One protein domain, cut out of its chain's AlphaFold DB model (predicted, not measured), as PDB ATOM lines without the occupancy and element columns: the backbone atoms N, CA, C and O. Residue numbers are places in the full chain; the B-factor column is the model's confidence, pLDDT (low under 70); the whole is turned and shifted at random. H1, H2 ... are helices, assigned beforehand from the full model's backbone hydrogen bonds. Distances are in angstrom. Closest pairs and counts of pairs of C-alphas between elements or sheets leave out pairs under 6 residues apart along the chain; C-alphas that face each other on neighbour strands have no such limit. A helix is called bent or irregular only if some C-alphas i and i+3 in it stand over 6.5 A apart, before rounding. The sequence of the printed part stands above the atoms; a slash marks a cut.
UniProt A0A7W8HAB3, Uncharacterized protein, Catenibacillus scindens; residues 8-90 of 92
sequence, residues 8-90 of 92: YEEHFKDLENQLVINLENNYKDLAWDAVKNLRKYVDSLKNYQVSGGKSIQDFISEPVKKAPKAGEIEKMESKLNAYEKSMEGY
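This is residues 8 to 90 of the 92 residues of an uncharacterized protein of Catenibacillus scindens (UniProt A0A7W8HAB3). Three long helices stand side by side in an up-and-down bundle, their centres at the corners of a triangle, and a long loop of residues 52 to 69 lies at the end of the bundle where H2 ends and H3 begins. H1 and H2 make a helical hairpin with a tight turn, and H3 comes back along H2, while H1 and H3 only just meet, near their first residues. The printed part has 83 residues with three named helices, in the order H1, H2, H3, and no named strand; the class is all helix. The whole is compact, with a radius of gyration of the C-alphas of 13.1 A, and its outline is elongated, with spans of 38 by 22 by 16 A.

Start at residue 8 and read along the printed part: H1, residues 8 to 24, comes first, then H2, residues 28 to 51, and last H3, residues 70 to 88. Together they form a bundle, helices that run along one another, and it is up and down, each helix running against the one before it. Look first at Asn 22 and Ala 31, whose C-alphas are the closest of H1 and H2, 5.1 A apart. These two helices touch, with 18 pairs of C-alphas within 8 A, and form a helical hairpin. Their lines stand at a shallow tilt of 14 degrees, opposite ways. Go on to Val 42 and Glu 77, where the closest C-alphas of H2 and H3 are 6.5 A apart. H2 and H3 touch, with 14 pairs of C-alphas within 8 A, and are a helical hairpin too, at a shallow tilt of 23 degrees, opposite ways. Their centres are 10.0 A apart, against 11.5 A for H1 and H2. Then compare Phe 12 with Met 76, whose C-alphas, 7.4 A apart, are the closest of H1 and H3. H1 and H3 only just touch, with 3 pairs of C-alphas within 8 A, residues 9 to 12 of H1 alone and residues 72 to 76 of H3 alone. They run the same way at a shallow tilt of 12 degrees, with centres 12.3 A apart. In the backbone, every O i to N i+4 pair of H1 and H2 is within hydrogen-bond range, and in H3 14 of 15 are.

Find C-alpha 8, of Tyr 8, at (148.089, 117.842, 147.642); from there H1 runs 17 residues to Glu 24, and its first and last C-alphas are 24.2 A apart. After residues 25 to 27, pick up H2 at Lys 28 and read its 24 residues, the most of the three helices, to C-alpha 51 at (151.916, 132.076, 140.157), which is 34.3 A from C-alpha 28. Pass over residues 52 to 69, and H3 begins at Ala 70. Its 19 residues end at C-alpha 88, at (156.630, 103.679, 127.760), 26.5 A from C-alpha 70. No helix is bent or irregular.

The two C-alphas farthest apart are those of Asn 26 and Gly 52, at 39.3 A, while the first and last printed C-alphas, of Tyr 8 and Tyr 90, are 27.8 A apart. The printed part has no cut. The link from H1 to H2 is tight, with 3 residues, and the link from H2 to H3 is long, with 18; the C-alphas of that long stretch lie 9 to 19 A from the mean of the C-alphas. Read the B-factor column for the model's confidence: the mean pLDDT of the printed part is 85.3. You will find values under 70 at 11 residues, namely 52 to 55, 57, 61 to 63, 65, and 89 to 90.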
ATOM      1  N   TYR A   8     147.498 118.119 148.940       87.88
ATOM      2  CA  TYR A   8     148.089 117.842 147.642       87.88
ATOM      3  C   TYR A   8     148.586 116.405 147.499       87.88
ATOM      4  O   TYR A   8     148.406 115.798 146.444       87.88
ATOM      5  N   GLU A   9     149.237 115.879 148.538       89.00
ATOM      6  CA  GLU A   9     149.757 114.516 148.586       89.00
ATOM      7  C   GLU A   9     148.617 113.507 148.695       89.00
ATOM      8  O   GLU A   9     148.684 112.449 148.073       89.00
ATOM      9  N   GLU A  10     147.557 113.840 149.433       88.94
ATOM     10  CA  GLU A  10     146.342 113.025 149.492       88.94
ATOM     11  C   GLU A  10     145.689 112.915 148.113       88.94
ATOM     12  O   GLU A  10     145.518 111.803 147.615       88.94
ATOM     13  N   HIS A  11     145.462 114.038 147.425       89.25
ATOM     14  CA  HIS A  11     144.911 114.004 146.072       89.25
ATOM     15  C   HIS A  11     145.832 113.324 145.052       89.25
ATOM     16  O   HIS A  11     145.352 112.569 144.207       89.25
ATOM     17  N   PHE A  12     147.153 113.531 145.141       92.06
ATOM     18  CA  PHE A  12     148.098 112.789 144.304       92.06
ATOM     19  C   PHE A  12     147.947 111.284 144.522       92.06
ATOM     20  O   PHE A  12     147.928 110.520 143.563       92.06
ATOM     21  N   LYS A  13     147.823 110.856 145.783       91.88
ATOM     22  CA  LYS A  13     147.685 109.446 146.139       91.88
ATOM     23  C   LYS A  13     146.371 108.851 145.632       91.88
ATOM     24  O   LYS A  13     146.360 107.697 145.221       91.88
ATOM     25  N   ASP A  14     145.282 109.609 145.622       91.81
ATOM     26  CA  ASP A  14     144.011 109.133 145.070       91.81
ATOM     27  C   ASP A  14     144.099 108.894 143.558       91.81
ATOM     28  O   ASP A  14     143.658 107.854 143.066       91.81
ATOM     29  N   LEU A  15     144.744 109.808 142.827       92.44
ATOM     30  CA  LEU A  15     145.034 109.633 141.401       92.44
ATOM     31  C   LEU A  15     146.019 108.473 141.157       92.44
ATOM     32  O   LEU A  15     145.840 107.690 140.225       92.44
ATOM     33  N   GLU A  16     147.033 108.321 142.014       93.94
ATOM     34  CA  GLU A  16     148.001 107.212 141.988       93.94
ATOM     35  C   GLU A  16     147.297 105.864 142.210       93.94
ATOM     36  O   GLU A  16     147.549 104.909 141.481       93.94
ATOM     37  N   ASN A  17     146.357 105.788 143.153       93.81
ATOM     38  CA  ASN A  17     145.567 104.583 143.395       93.81
ATOM     39  C   ASN A  17     144.715 104.213 142.173       93.81
ATOM     40  O   ASN A  17     144.640 103.037 141.826       93.81
ATOM     41  N   GLN A  18     144.099 105.191 141.497       92.25
ATOM     42  CA  GLN A  18     143.354 104.932 140.259       92.25
ATOM     43  C   GLN A  18     144.263 104.356 139.168       92.25
ATOM     44  O   GLN A  18     143.892 103.384 138.512       92.25
ATOM     45  N   LEU A  19     145.468 104.911 139.007       93.19
ATOM     46  CA  LEU A  19     146.466 104.367 138.090       93.19
ATOM     47  C   LEU A  19     146.820 102.917 138.441       93.19
ATOM     48  O   LEU A  19     146.797 102.060 137.562       93.19
ATOM     49  N   VAL A  20     147.124 102.635 139.710       92.44
ATOM     50  CA  VAL A  20     147.485 101.284 140.166       92.44
ATOM     51  C   VAL A  20     146.353 100.298 139.890       92.44
ATOM     52  O   VAL A  20     146.606  99.252 139.302       92.44
ATOM     53  N   ILE A  21     145.105 100.654 140.206       93.44
ATOM     54  CA  ILE A  21     143.934  99.817 139.906       93.44
ATOM     55  C   ILE A  21     143.834  99.547 138.398       93.44
ATOM     56  O   ILE A  21     143.608  98.408 137.990       93.44
ATOM     57  N   ASN A  22     144.027 100.564 137.553       91.62
ATOM     58  CA  ASN A  22     143.982 100.391 136.098       91.62
ATOM     59  C   ASN A  22     145.104  99.471 135.589       91.62
ATOM     60  O   ASN A  22     144.859  98.646 134.710       91.62
ATOM     61  N   LEU A  23     146.310  99.576 136.158       89.12
ATOM     62  CA  LEU A  23     147.442  98.700 135.843       89.12
ATOM     63  C   LEU A  23     147.190  97.252 136.279       89.12
ATOM     64  O   LEU A  23     147.423  96.334 135.496       89.12
ATOM     65  N   GLU A  24     146.673  97.040 137.491       91.31
ATOM     66  CA  GLU A  24     146.346  95.709 138.023       91.31
ATOM     67  C   GLU A  24     145.271  95.001 137.191       91.31
ATOM     68  O   GLU A  24     145.339  93.790 136.986       91.31
ATOM     69  N   ASN A  25     144.310  95.758 136.655       91.56
ATOM     70  CA  ASN A  25     143.262  95.239 135.774       91.56
ATOM     71  C   ASN A  25     143.675  95.188 134.289       91.56
ATOM     72  O   ASN A  25     142.860  94.828 133.438       91.56
ATOM     73  N   ASN A  26     144.927  95.532 133.961       87.44
ATOM     74  CA  ASN A  26     145.464  95.583 132.597       87.44
ATOM     75  C   ASN A  26     144.660  96.499 131.645       87.44
ATOM     76  O   ASN A  26     144.608  96.291 130.430       87.44
ATOM     77  N   TYR A  27     144.032  97.546 132.189       91.81
ATOM     78  CA  TYR A  27     143.343  98.577 131.419       91.81
ATOM     79  C   TYR A  27     144.351  99.609 130.914       91.81
ATOM     80  O   TYR A  27     144.445 100.717 131.441       91.81
ATOM     81  N   LYS A  28     145.122  99.234 129.885       86.62
ATOM     82  CA  LYS A  28     146.233 100.039 129.348       86.62
ATOM     83  C   LYS A  28     145.825 101.479 129.000       86.62
ATOM     84  O   LYS A  28     146.526 102.408 129.391       86.62
ATOM     85  N   ASP A  29     144.684 101.670 128.337       89.75
ATOM     86  CA  ASP A  29     144.203 103.007 127.948       89.75
ATOM     87  C   ASP A  29     143.840 103.864 129.169       89.75
ATOM     88  O   ASP A  29     144.245 105.022 129.270       89.75
ATOM     89  N   LEU A  30     143.148 103.271 130.150       92.31
ATOM     90  CA  LEU A  30     142.776 103.955 131.392       92.31
ATOM     91  C   LEU A  30     143.998 104.252 132.269       92.31
ATOM     92  O   LEU A  30     144.043 105.282 132.942       92.31
ATOM     93  N   ALA A  31     145.003 103.377 132.265       91.19
ATOM     94  CA  ALA A  31     146.273 103.618 132.937       91.19
ATOM     95  C   ALA A  31     147.032 104.780 132.276       91.19
ATOM     96  O   ALA A  31     147.519 105.670 132.972       91.19
ATOM     97  N   TRP A  32     147.069 104.838 130.941       90.31
ATOM     98  CA  TRP A  32     147.672 105.957 130.210       90.31
ATOM     99  C   TRP A  32     146.978 107.284 130.510       90.31
ATOM    100  O   TRP A  32     147.643 108.295 130.746       90.31
ATOM    101  N   ASP A  33     145.650 107.291 130.538       91.62
ATOM    102  CA  ASP A  33     144.894 108.493 130.872       91.62
ATOM    103  C   ASP A  33     145.063 108.897 132.342       91.62
ATOM    104  O   ASP A  33     145.190 110.090 132.628       91.62
ATOM    105  N   ALA A  34     145.184 107.939 133.266       92.81
ATOM    106  CA  ALA A  34     145.508 108.219 134.664       92.81
ATOM    107  C   ALA A  34     146.905 108.851 134.826       92.81
ATOM    108  O   ALA A  34     147.044 109.832 135.560       92.81
ATOM    109  N   VAL A  35     147.922 108.378 134.091       93.31
ATOM    110  CA  VAL A  35     149.259 109.009 134.062       93.31
ATOM    111  C   VAL A  35     149.191 110.438 133.526       93.31
ATOM    112  O   VAL A  35     149.724 111.357 134.152       93.31
ATOM    113  N   LYS A  36     148.477 110.675 132.419       92.25
ATOM    114  CA  LYS A  36     148.271 112.039 131.897       92.25
ATOM    115  C   LYS A  36     147.565 112.934 132.917       92.25
ATOM    116  O   LYS A  36     147.863 114.125 132.996       92.25
ATOM    117  N   ASN A  37     146.624 112.385 133.684       92.44
ATOM    118  CA  ASN A  37     145.906 113.133 134.709       92.44
ATOM    119  C   ASN A  37     146.829 113.521 135.876       92.44
ATOM    120  O   ASN A  37     146.862 114.684 136.277       92.44
ATOM    121  N   LEU A  38     147.662 112.583 136.342       93.31
ATOM    122  CA  LEU A  38     148.724 112.852 137.316       93.31
ATOM    123  C   LEU A  38     149.696 113.929 136.813       93.31
ATOM    124  O   LEU A  38     150.068 114.823 137.575       93.31
ATOM    125  N   ARG A  39     150.063 113.902 135.525       93.69
ATOM    126  CA  ARG A  39     150.916 114.926 134.905       93.69
ATOM    127  C   ARG A  39     150.301 116.312 134.962       93.69
ATOM    128  O   ARG A  39     150.929 117.237 135.474       93.69
ATOM    129  N   LYS A  40     149.057 116.446 134.500       91.81
ATOM    130  CA  LYS A  40     148.324 117.717 134.552       91.81
ATOM    131  C   LYS A  40     148.223 118.249 135.978       91.81
ATOM    132  O   LYS A  40     148.360 119.453 136.187       91.81
ATOM    133  N   TYR A  41     148.017 117.363 136.947       91.88
ATOM    134  CA  TYR A  41     147.951 117.736 138.350       91.88
ATOM    135  C   TYR A  41     149.289 118.286 138.868       91.88
ATOM    136  O   TYR A  41     149.326 119.397 139.394       91.88
ATOM    137  N   VAL A  42     150.403 117.577 138.651       91.50
ATOM    138  CA  VAL A  42     151.749 118.035 139.055       91.50
ATOM    139  C   VAL A  42     152.116 119.359 138.378       91.50
ATOM    140  O   VAL A  42     152.595 120.278 139.045       91.50
ATOM    141  N   ASP A  43     151.850 119.498 137.079       90.06
ATOM    142  CA  ASP A  43     152.099 120.745 136.348       90.06
ATOM    143  C   ASP A  43     151.225 121.897 136.885       90.06
ATOM    144  O   ASP A  43     151.695 123.029 137.026       90.06
ATOM    145  N   SER A  44     149.981 121.615 137.283       88.62
ATOM    146  CA  SER A  44     149.106 122.593 137.943       88.62
ATOM    147  C   SER A  44     149.644 123.011 139.312       88.62
ATOM    148  O   SER A  44     149.632 124.200 139.631       88.62
ATOM    149  N   LEU A  45     150.190 122.080 140.103       89.00
ATOM    150  CA  LEU A  45     150.838 122.402 141.379       89.00
ATOM    151  C   LEU A  45     152.071 123.294 141.186       89.00
ATOM    152  O   LEU A  45     152.227 124.275 141.917       89.00
ATOM    153  N   LYS A  46     152.912 123.011 140.183       88.31
ATOM    154  CA  LYS A  46     154.056 123.865 139.813       88.31
ATOM    155  C   LYS A  46     153.604 125.269 139.433       88.31
ATOM    156  O   LYS A  46     154.130 126.254 139.951       88.31
ATOM    157  N   ASN A  47     152.598 125.366 138.567       85.44
ATOM    158  CA  ASN A  47     152.043 126.650 138.149       85.44
ATOM    159  C   ASN A  47     151.448 127.415 139.331       85.44
ATOM    160  O   ASN A  47     151.664 128.619 139.449       85.44
ATOM    161  N   TYR A  48     150.752 126.740 140.243       85.12
ATOM    162  CA  TYR A  48     150.194 127.351 141.447       85.12
ATOM    163  C   TYR A  48     151.282 127.861 142.398       85.12
ATOM    164  O   TYR A  48     151.165 128.969 142.925       85.12
ATOM    165  N   GLN A  49     152.372 127.101 142.554       85.69
ATOM    166  CA  GLN A  49     153.539 127.506 143.337       85.69
ATOM    167  C   GLN A  49     154.205 128.768 142.762       85.69
ATOM    168  O   GLN A  49     154.527 129.684 143.514       85.69
ATOM    169  N   VAL A  50     154.398 128.827 141.439       81.38
ATOM    170  CA  VAL A  50     155.076 129.947 140.756       81.38
ATOM    171  C   VAL A  50     154.175 131.180 140.640       81.38
ATOM    172  O   VAL A  50     154.635 132.305 140.809       81.38
ATOM    173  N   SER A  51     152.883 130.987 140.369       75.44
ATOM    174  CA  SER A  51     151.916 132.076 140.157       75.44
ATOM    175  C   SER A  51     151.389 132.709 141.444       75.44
ATOM    176  O   SER A  51     150.596 133.650 141.374       75.44
ATOM    177  N   GLY A  52     151.793 132.202 142.614       64.12
ATOM    178  CA  GLY A  52     151.356 132.722 143.908       64.12
ATOM    179  C   GLY A  52     149.857 132.547 144.171       64.12
ATOM    180  O   GLY A  52     149.300 133.307 144.961       64.12
ATOM    181  N   GLY A  53     149.198 131.576 143.524       59.66
ATOM    182  CA  GLY A  53     147.809 131.237 143.838       59.66
ATOM    183  C   GLY A  53     146.808 131.192 142.682       59.66
ATOM    184  O   GLY A  53     145.607 131.131 142.960       59.66
ATOM    185  N   LYS A  54     147.219 131.217 141.400       57.59
ATOM    186  CA  LYS A  54     146.257 131.007 140.301       57.59
ATOM    187  C   LYS A  54     145.860 129.528 140.244       57.59
ATOM    188  O   LYS A  54     146.672 128.657 139.965       57.59
ATOM    189  N   SER A  55     144.604 129.335 140.627       62.72
ATOM    190  CA  SER A  55     143.844 128.145 140.997       62.72
ATOM    191  C   SER A  55     144.264 126.772 140.449       62.72
ATOM    192  O   SER A  55     144.411 126.592 139.248       62.72
ATOM    193  N   ILE A  56     144.306 125.782 141.351       72.25
ATOM    194  CA  ILE A  56     144.297 124.339 141.037       72.25
ATOM    195  C   ILE A  56     142.887 123.734 141.144       72.25
ATOM    196  O   ILE A  56     142.751 122.525 141.321       72.25
ATOM    197  N   GLN A  57     141.840 124.569 141.132       67.94
ATOM    198  CA  GLN A  57     140.459 124.146 141.415       67.94
ATOM    199  C   GLN A  57     139.940 123.054 140.484       67.94
ATOM    200  O   GLN A  57     139.040 122.324 140.888       67.94
ATOM    201  N   ASP A  58     140.537 122.892 139.300       71.56
ATOM    202  CA  ASP A  58     140.248 121.765 138.405       71.56
ATOM    203  C   ASP A  58     140.516 120.400 139.073       71.56
ATOM    204  O   ASP A  58     139.964 119.388 138.653       71.56
ATOM    205  N   PHE A  59     141.337 120.375 140.128       74.31
ATOM    206  CA  PHE A  59     141.735 119.172 140.856       74.31
ATOM    207  C   PHE A  59     141.354 119.192 142.337       74.31
ATOM    208  O   PHE A  59     140.982 118.152 142.871       74.31
ATOM    209  N   ILE A  60     141.444 120.344 143.014       75.38
ATOM    210  CA  ILE A  60     141.161 120.455 144.456       75.38
ATOM    211  C   ILE A  60     140.036 121.458 144.679       75.38
ATOM    212  O   ILE A  60     140.213 122.661 144.498       75.38
ATOM    213  N   SER A  61     138.875 120.957 145.098       69.88
ATOM    214  CA  SER A  61     137.685 121.781 145.356       69.88
ATOM    215  C   SER A  61     137.752 122.560 146.677       69.88
ATOM    216  O   SER A  61     136.983 123.498 146.884       69.88
ATOM    217  N   GLU A  62     138.653 122.185 147.585       67.69
ATOM    218  CA  GLU A  62     138.784 122.827 148.892       67.69
ATOM    219  C   GLU A  62     139.556 124.156 148.835       67.69
ATOM    220  O   GLU A  62     140.472 124.322 148.025       67.69
ATOM    221  N   PRO A  63     139.244 125.123 149.722       66.00
ATOM    222  CA  PRO A  63     139.995 126.367 149.827       66.00
ATOM    223  C   PRO A  63     141.427 126.099 150.307       66.00
ATOM    224  O   PRO A  63     141.710 125.934 151.497       66.00
ATOM    225  N   VAL A  64     142.352 126.092 149.353       71.38
ATOM    226  CA  VAL A  64     143.776 125.871 149.580       71.38
ATOM    227  C   VAL A  64     144.406 127.109 150.225       71.38
ATOM    228  O   VAL A  64     144.539 128.162 149.605       71.38
ATOM    229  N   LYS A  65     144.799 126.995 151.499       66.75
ATOM    230  CA  LYS A  65     145.321 128.125 152.296       66.75
ATOM    231  C   LYS A  65     146.818 128.390 152.122       66.75
ATOM    232  O   LYS A  65     147.299 129.438 152.548       66.75
ATOM    233  N   LYS A  66     147.579 127.429 151.594       76.94
ATOM    234  CA  LYS A  66     149.044 127.498 151.480       76.94
ATOM    235  C   LYS A  66     149.486 126.813 150.207       76.94
ATOM    236  O   LYS A  66     149.042 125.701 149.997       76.94
ATOM    237  N   ALA A  67     150.391 127.437 149.457       80.75
ATOM    238  CA  ALA A  67     151.049 126.833 148.302       80.75
ATOM    239  C   ALA A  67     151.757 125.505 148.645       80.75
ATOM    240  O   ALA A  67     152.252 125.353 149.770       80.75
ATOM    241  N   PRO A  68     151.838 124.560 147.688       84.69
ATOM    242  CA  PRO A  68     152.598 123.332 147.852       84.69
ATOM    243  C   PRO A  68     154.079 123.668 148.014       84.69
ATOM    244  O   PRO A  68     154.597 124.639 147.453       84.69
ATOM    245  N   LYS A  69     154.785 122.855 148.799       87.69
ATOM    246  CA  LYS A  69     156.235 122.998 148.949       87.69
ATOM    247  C   LYS A  69     156.928 122.460 147.698       87.69
ATOM    248  O   LYS A  69     156.550 121.399 147.210       87.69
ATOM    249  N   ALA A  70     158.004 123.120 147.260       86.06
ATOM    250  CA  ALA A  70     158.822 122.670 146.125       86.06
ATOM    251  C   ALA A  70     159.218 121.187 146.252       86.06
ATOM    252  O   ALA A  70     158.918 120.384 145.378       86.06
ATOM    253  N   GLY A  71     159.771 120.802 147.408       87.44
ATOM    254  CA  GLY A  71     160.198 119.421 147.661       87.44
ATOM    255  C   GLY A  71     159.062 118.397 147.764       87.44
ATOM    256  O   GLY A  71     159.321 117.200 147.818       87.44
ATOM    257  N   GLU A  72     157.804 118.832 147.832       88.00
ATOM    258  CA  GLU A  72     156.641 117.944 147.751       88.00
ATOM    259  C   GLU A  72     156.272 117.683 146.286       88.00
ATOM    260  O   GLU A  72     156.115 116.531 145.886       88.00
ATOM    261  N   ILE A  73     156.257 118.744 145.472       90.56
ATOM    262  CA  ILE A  73     156.066 118.661 144.020       90.56
ATOM    263  C   ILE A  73     157.166 117.816 143.374       90.56
ATOM    264  O   ILE A  73     156.861 116.946 142.568       90.56
ATOM    265  N   GLU A  74     158.431 118.008 143.758       92.25
ATOM    266  CA  GLU A  74     159.563 117.227 143.230       92.25
ATOM    267  C   GLU A  74     159.418 115.722 143.508       92.25
ATOM    268  O   GLU A  74     159.759 114.887 142.665       92.25
ATOM    269  N   LYS A  75     158.878 115.350 144.677       91.69
ATOM    270  CA  LYS A  75     158.604 113.945 145.016       91.69
ATOM    271  C   LYS A  75     157.489 113.369 144.151       91.69
ATOM    272  O   LYS A  75     157.623 112.248 143.665       91.69
ATOM    273  N   MET A  76     156.407 114.125 143.959       93.25
ATOM    274  CA  MET A  76     155.295 113.729 143.091       93.25
ATOM    275  C   MET A  76     155.742 113.596 141.633       93.25
ATOM    276  O   MET A  76     155.429 112.603 140.986       93.25
ATOM    277  N   GLU A  77     156.540 114.542 141.139       93.88
ATOM    278  CA  GLU A  77     157.122 114.493 139.799       93.88
ATOM    279  C   GLU A  77     158.048 113.286 139.624       93.88
ATOM    280  O   GLU A  77     157.970 112.590 138.619       93.88
ATOM    281  N   SER A  78     158.891 112.988 140.615       94.12
ATOM    282  CA  SER A  78     159.778 111.821 140.561       94.12
ATOM    283  C   SER A  78     158.996 110.509 140.468       94.12
ATOM    284  O   SER A  78     159.358 109.633 139.682       94.12
ATOM    285  N   LYS A  79     157.905 110.380 141.236       92.94
ATOM    286  CA  LYS A  79     156.996 109.227 141.157       92.94
ATOM    287  C   LYS A  79     156.304 109.142 139.800       92.94
ATOM    288  O   LYS A  79     156.296 108.081 139.187       92.94
ATOM    289  N   LEU A  80     155.759 110.258 139.319       93.50
ATOM    290  CA  LEU A  80     155.115 110.332 138.013       93.50
ATOM    291  C   LEU A  80     156.070 109.922 136.888       93.50
ATOM    292  O   LEU A  80     155.713 109.077 136.080       93.50
ATOM    293  N   ASN A  81     157.296 110.446 136.881       93.19
ATOM    294  CA  ASN A  81     158.309 110.095 135.886       93.19
ATOM    295  C   ASN A  81     158.636 108.591 135.908       93.19
ATOM    296  O   ASN A  81     158.957 108.013 134.871       93.19
ATOM    297  N   ALA A  82     158.580 107.941 137.077       92.25
ATOM    298  CA  ALA A  82     158.739 106.492 137.171       92.25
ATOM    299  C   ALA A  82     157.564 105.759 136.504       92.25
ATOM    300  O   ALA A  82     157.798 104.839 135.723       92.25
ATOM    301  N   TYR A  83     156.325 106.203 136.744       90.56
ATOM    302  CA  TYR A  83     155.141 105.653 136.079       90.56
ATOM    303  C   TYR A  83     155.153 105.882 134.564       90.56
ATOM    304  O   TYR A  83     154.888 104.944 133.821       90.56
ATOM    305  N   GLU A  84     155.511 107.081 134.095       90.44
ATOM    306  CA  GLU A  84     155.644 107.395 132.664       90.44
ATOM    307  C   GLU A  84     156.641 106.448 131.985       90.44
ATOM    308  O   GLU A  84     156.297 105.806 130.995       90.44
ATOM    309  N   LYS A  85     157.827 106.248 132.574       88.75
ATOM    310  CA  LYS A  85     158.824 105.291 132.062       88.75
ATOM    311  C   LYS A  85     158.329 103.846 132.065       88.75
ATOM    312  O   LYS A  85     158.600 103.099 131.127       88.75
ATOM    313  N   SER A  86     157.620 103.428 133.112       85.19
ATOM    314  CA  SER A  86     157.018 102.092 133.156       85.19
ATOM    315  C   SER A  86     155.943 101.909 132.079       85.19
ATOM    316  O   SER A  86     155.804 100.808 131.550       85.19
ATOM    317  N   MET A  87     155.224 102.975 131.720       82.12
ATOM    318  CA  MET A  87     154.196 102.967 130.677       82.12
ATOM    319  C   MET A  87     154.767 103.026 129.255       82.12
ATOM    320  O   MET A  87     154.216 102.386 128.359       82.12
ATOM    321  N   GLU A  88     155.896 103.707 129.038       79.12
ATOM    322  CA  GLU A  88     156.630 103.679 127.760       79.12
ATOM    323  C   GLU A  88     157.010 102.244 127.357       79.12
ATOM    324  O   GLU A  88     156.894 101.870 126.192       79.12
ATOM    325  N   GLY A  89     157.382 101.404 128.331       68.62
ATOM    326  CA  GLY A  89     157.661  99.979 128.116       68.62
ATOM    327  C   GLY A  89     156.421  99.089 127.952       68.62
ATOM    328  O   GLY A  89     156.557  97.915 127.621       68.62
ATOM    329  N   TYR A  90     155.215  99.619 128.173       61.94
ATOM    330  CA  TYR A  90     153.947  98.876 128.114       61.94
ATOM    331  C   TYR A  90     153.364  98.777 126.688       61.94
ATOM    332  O   TYR A  90     152.350  98.097 126.466       61.94
TER     333      TYR A  90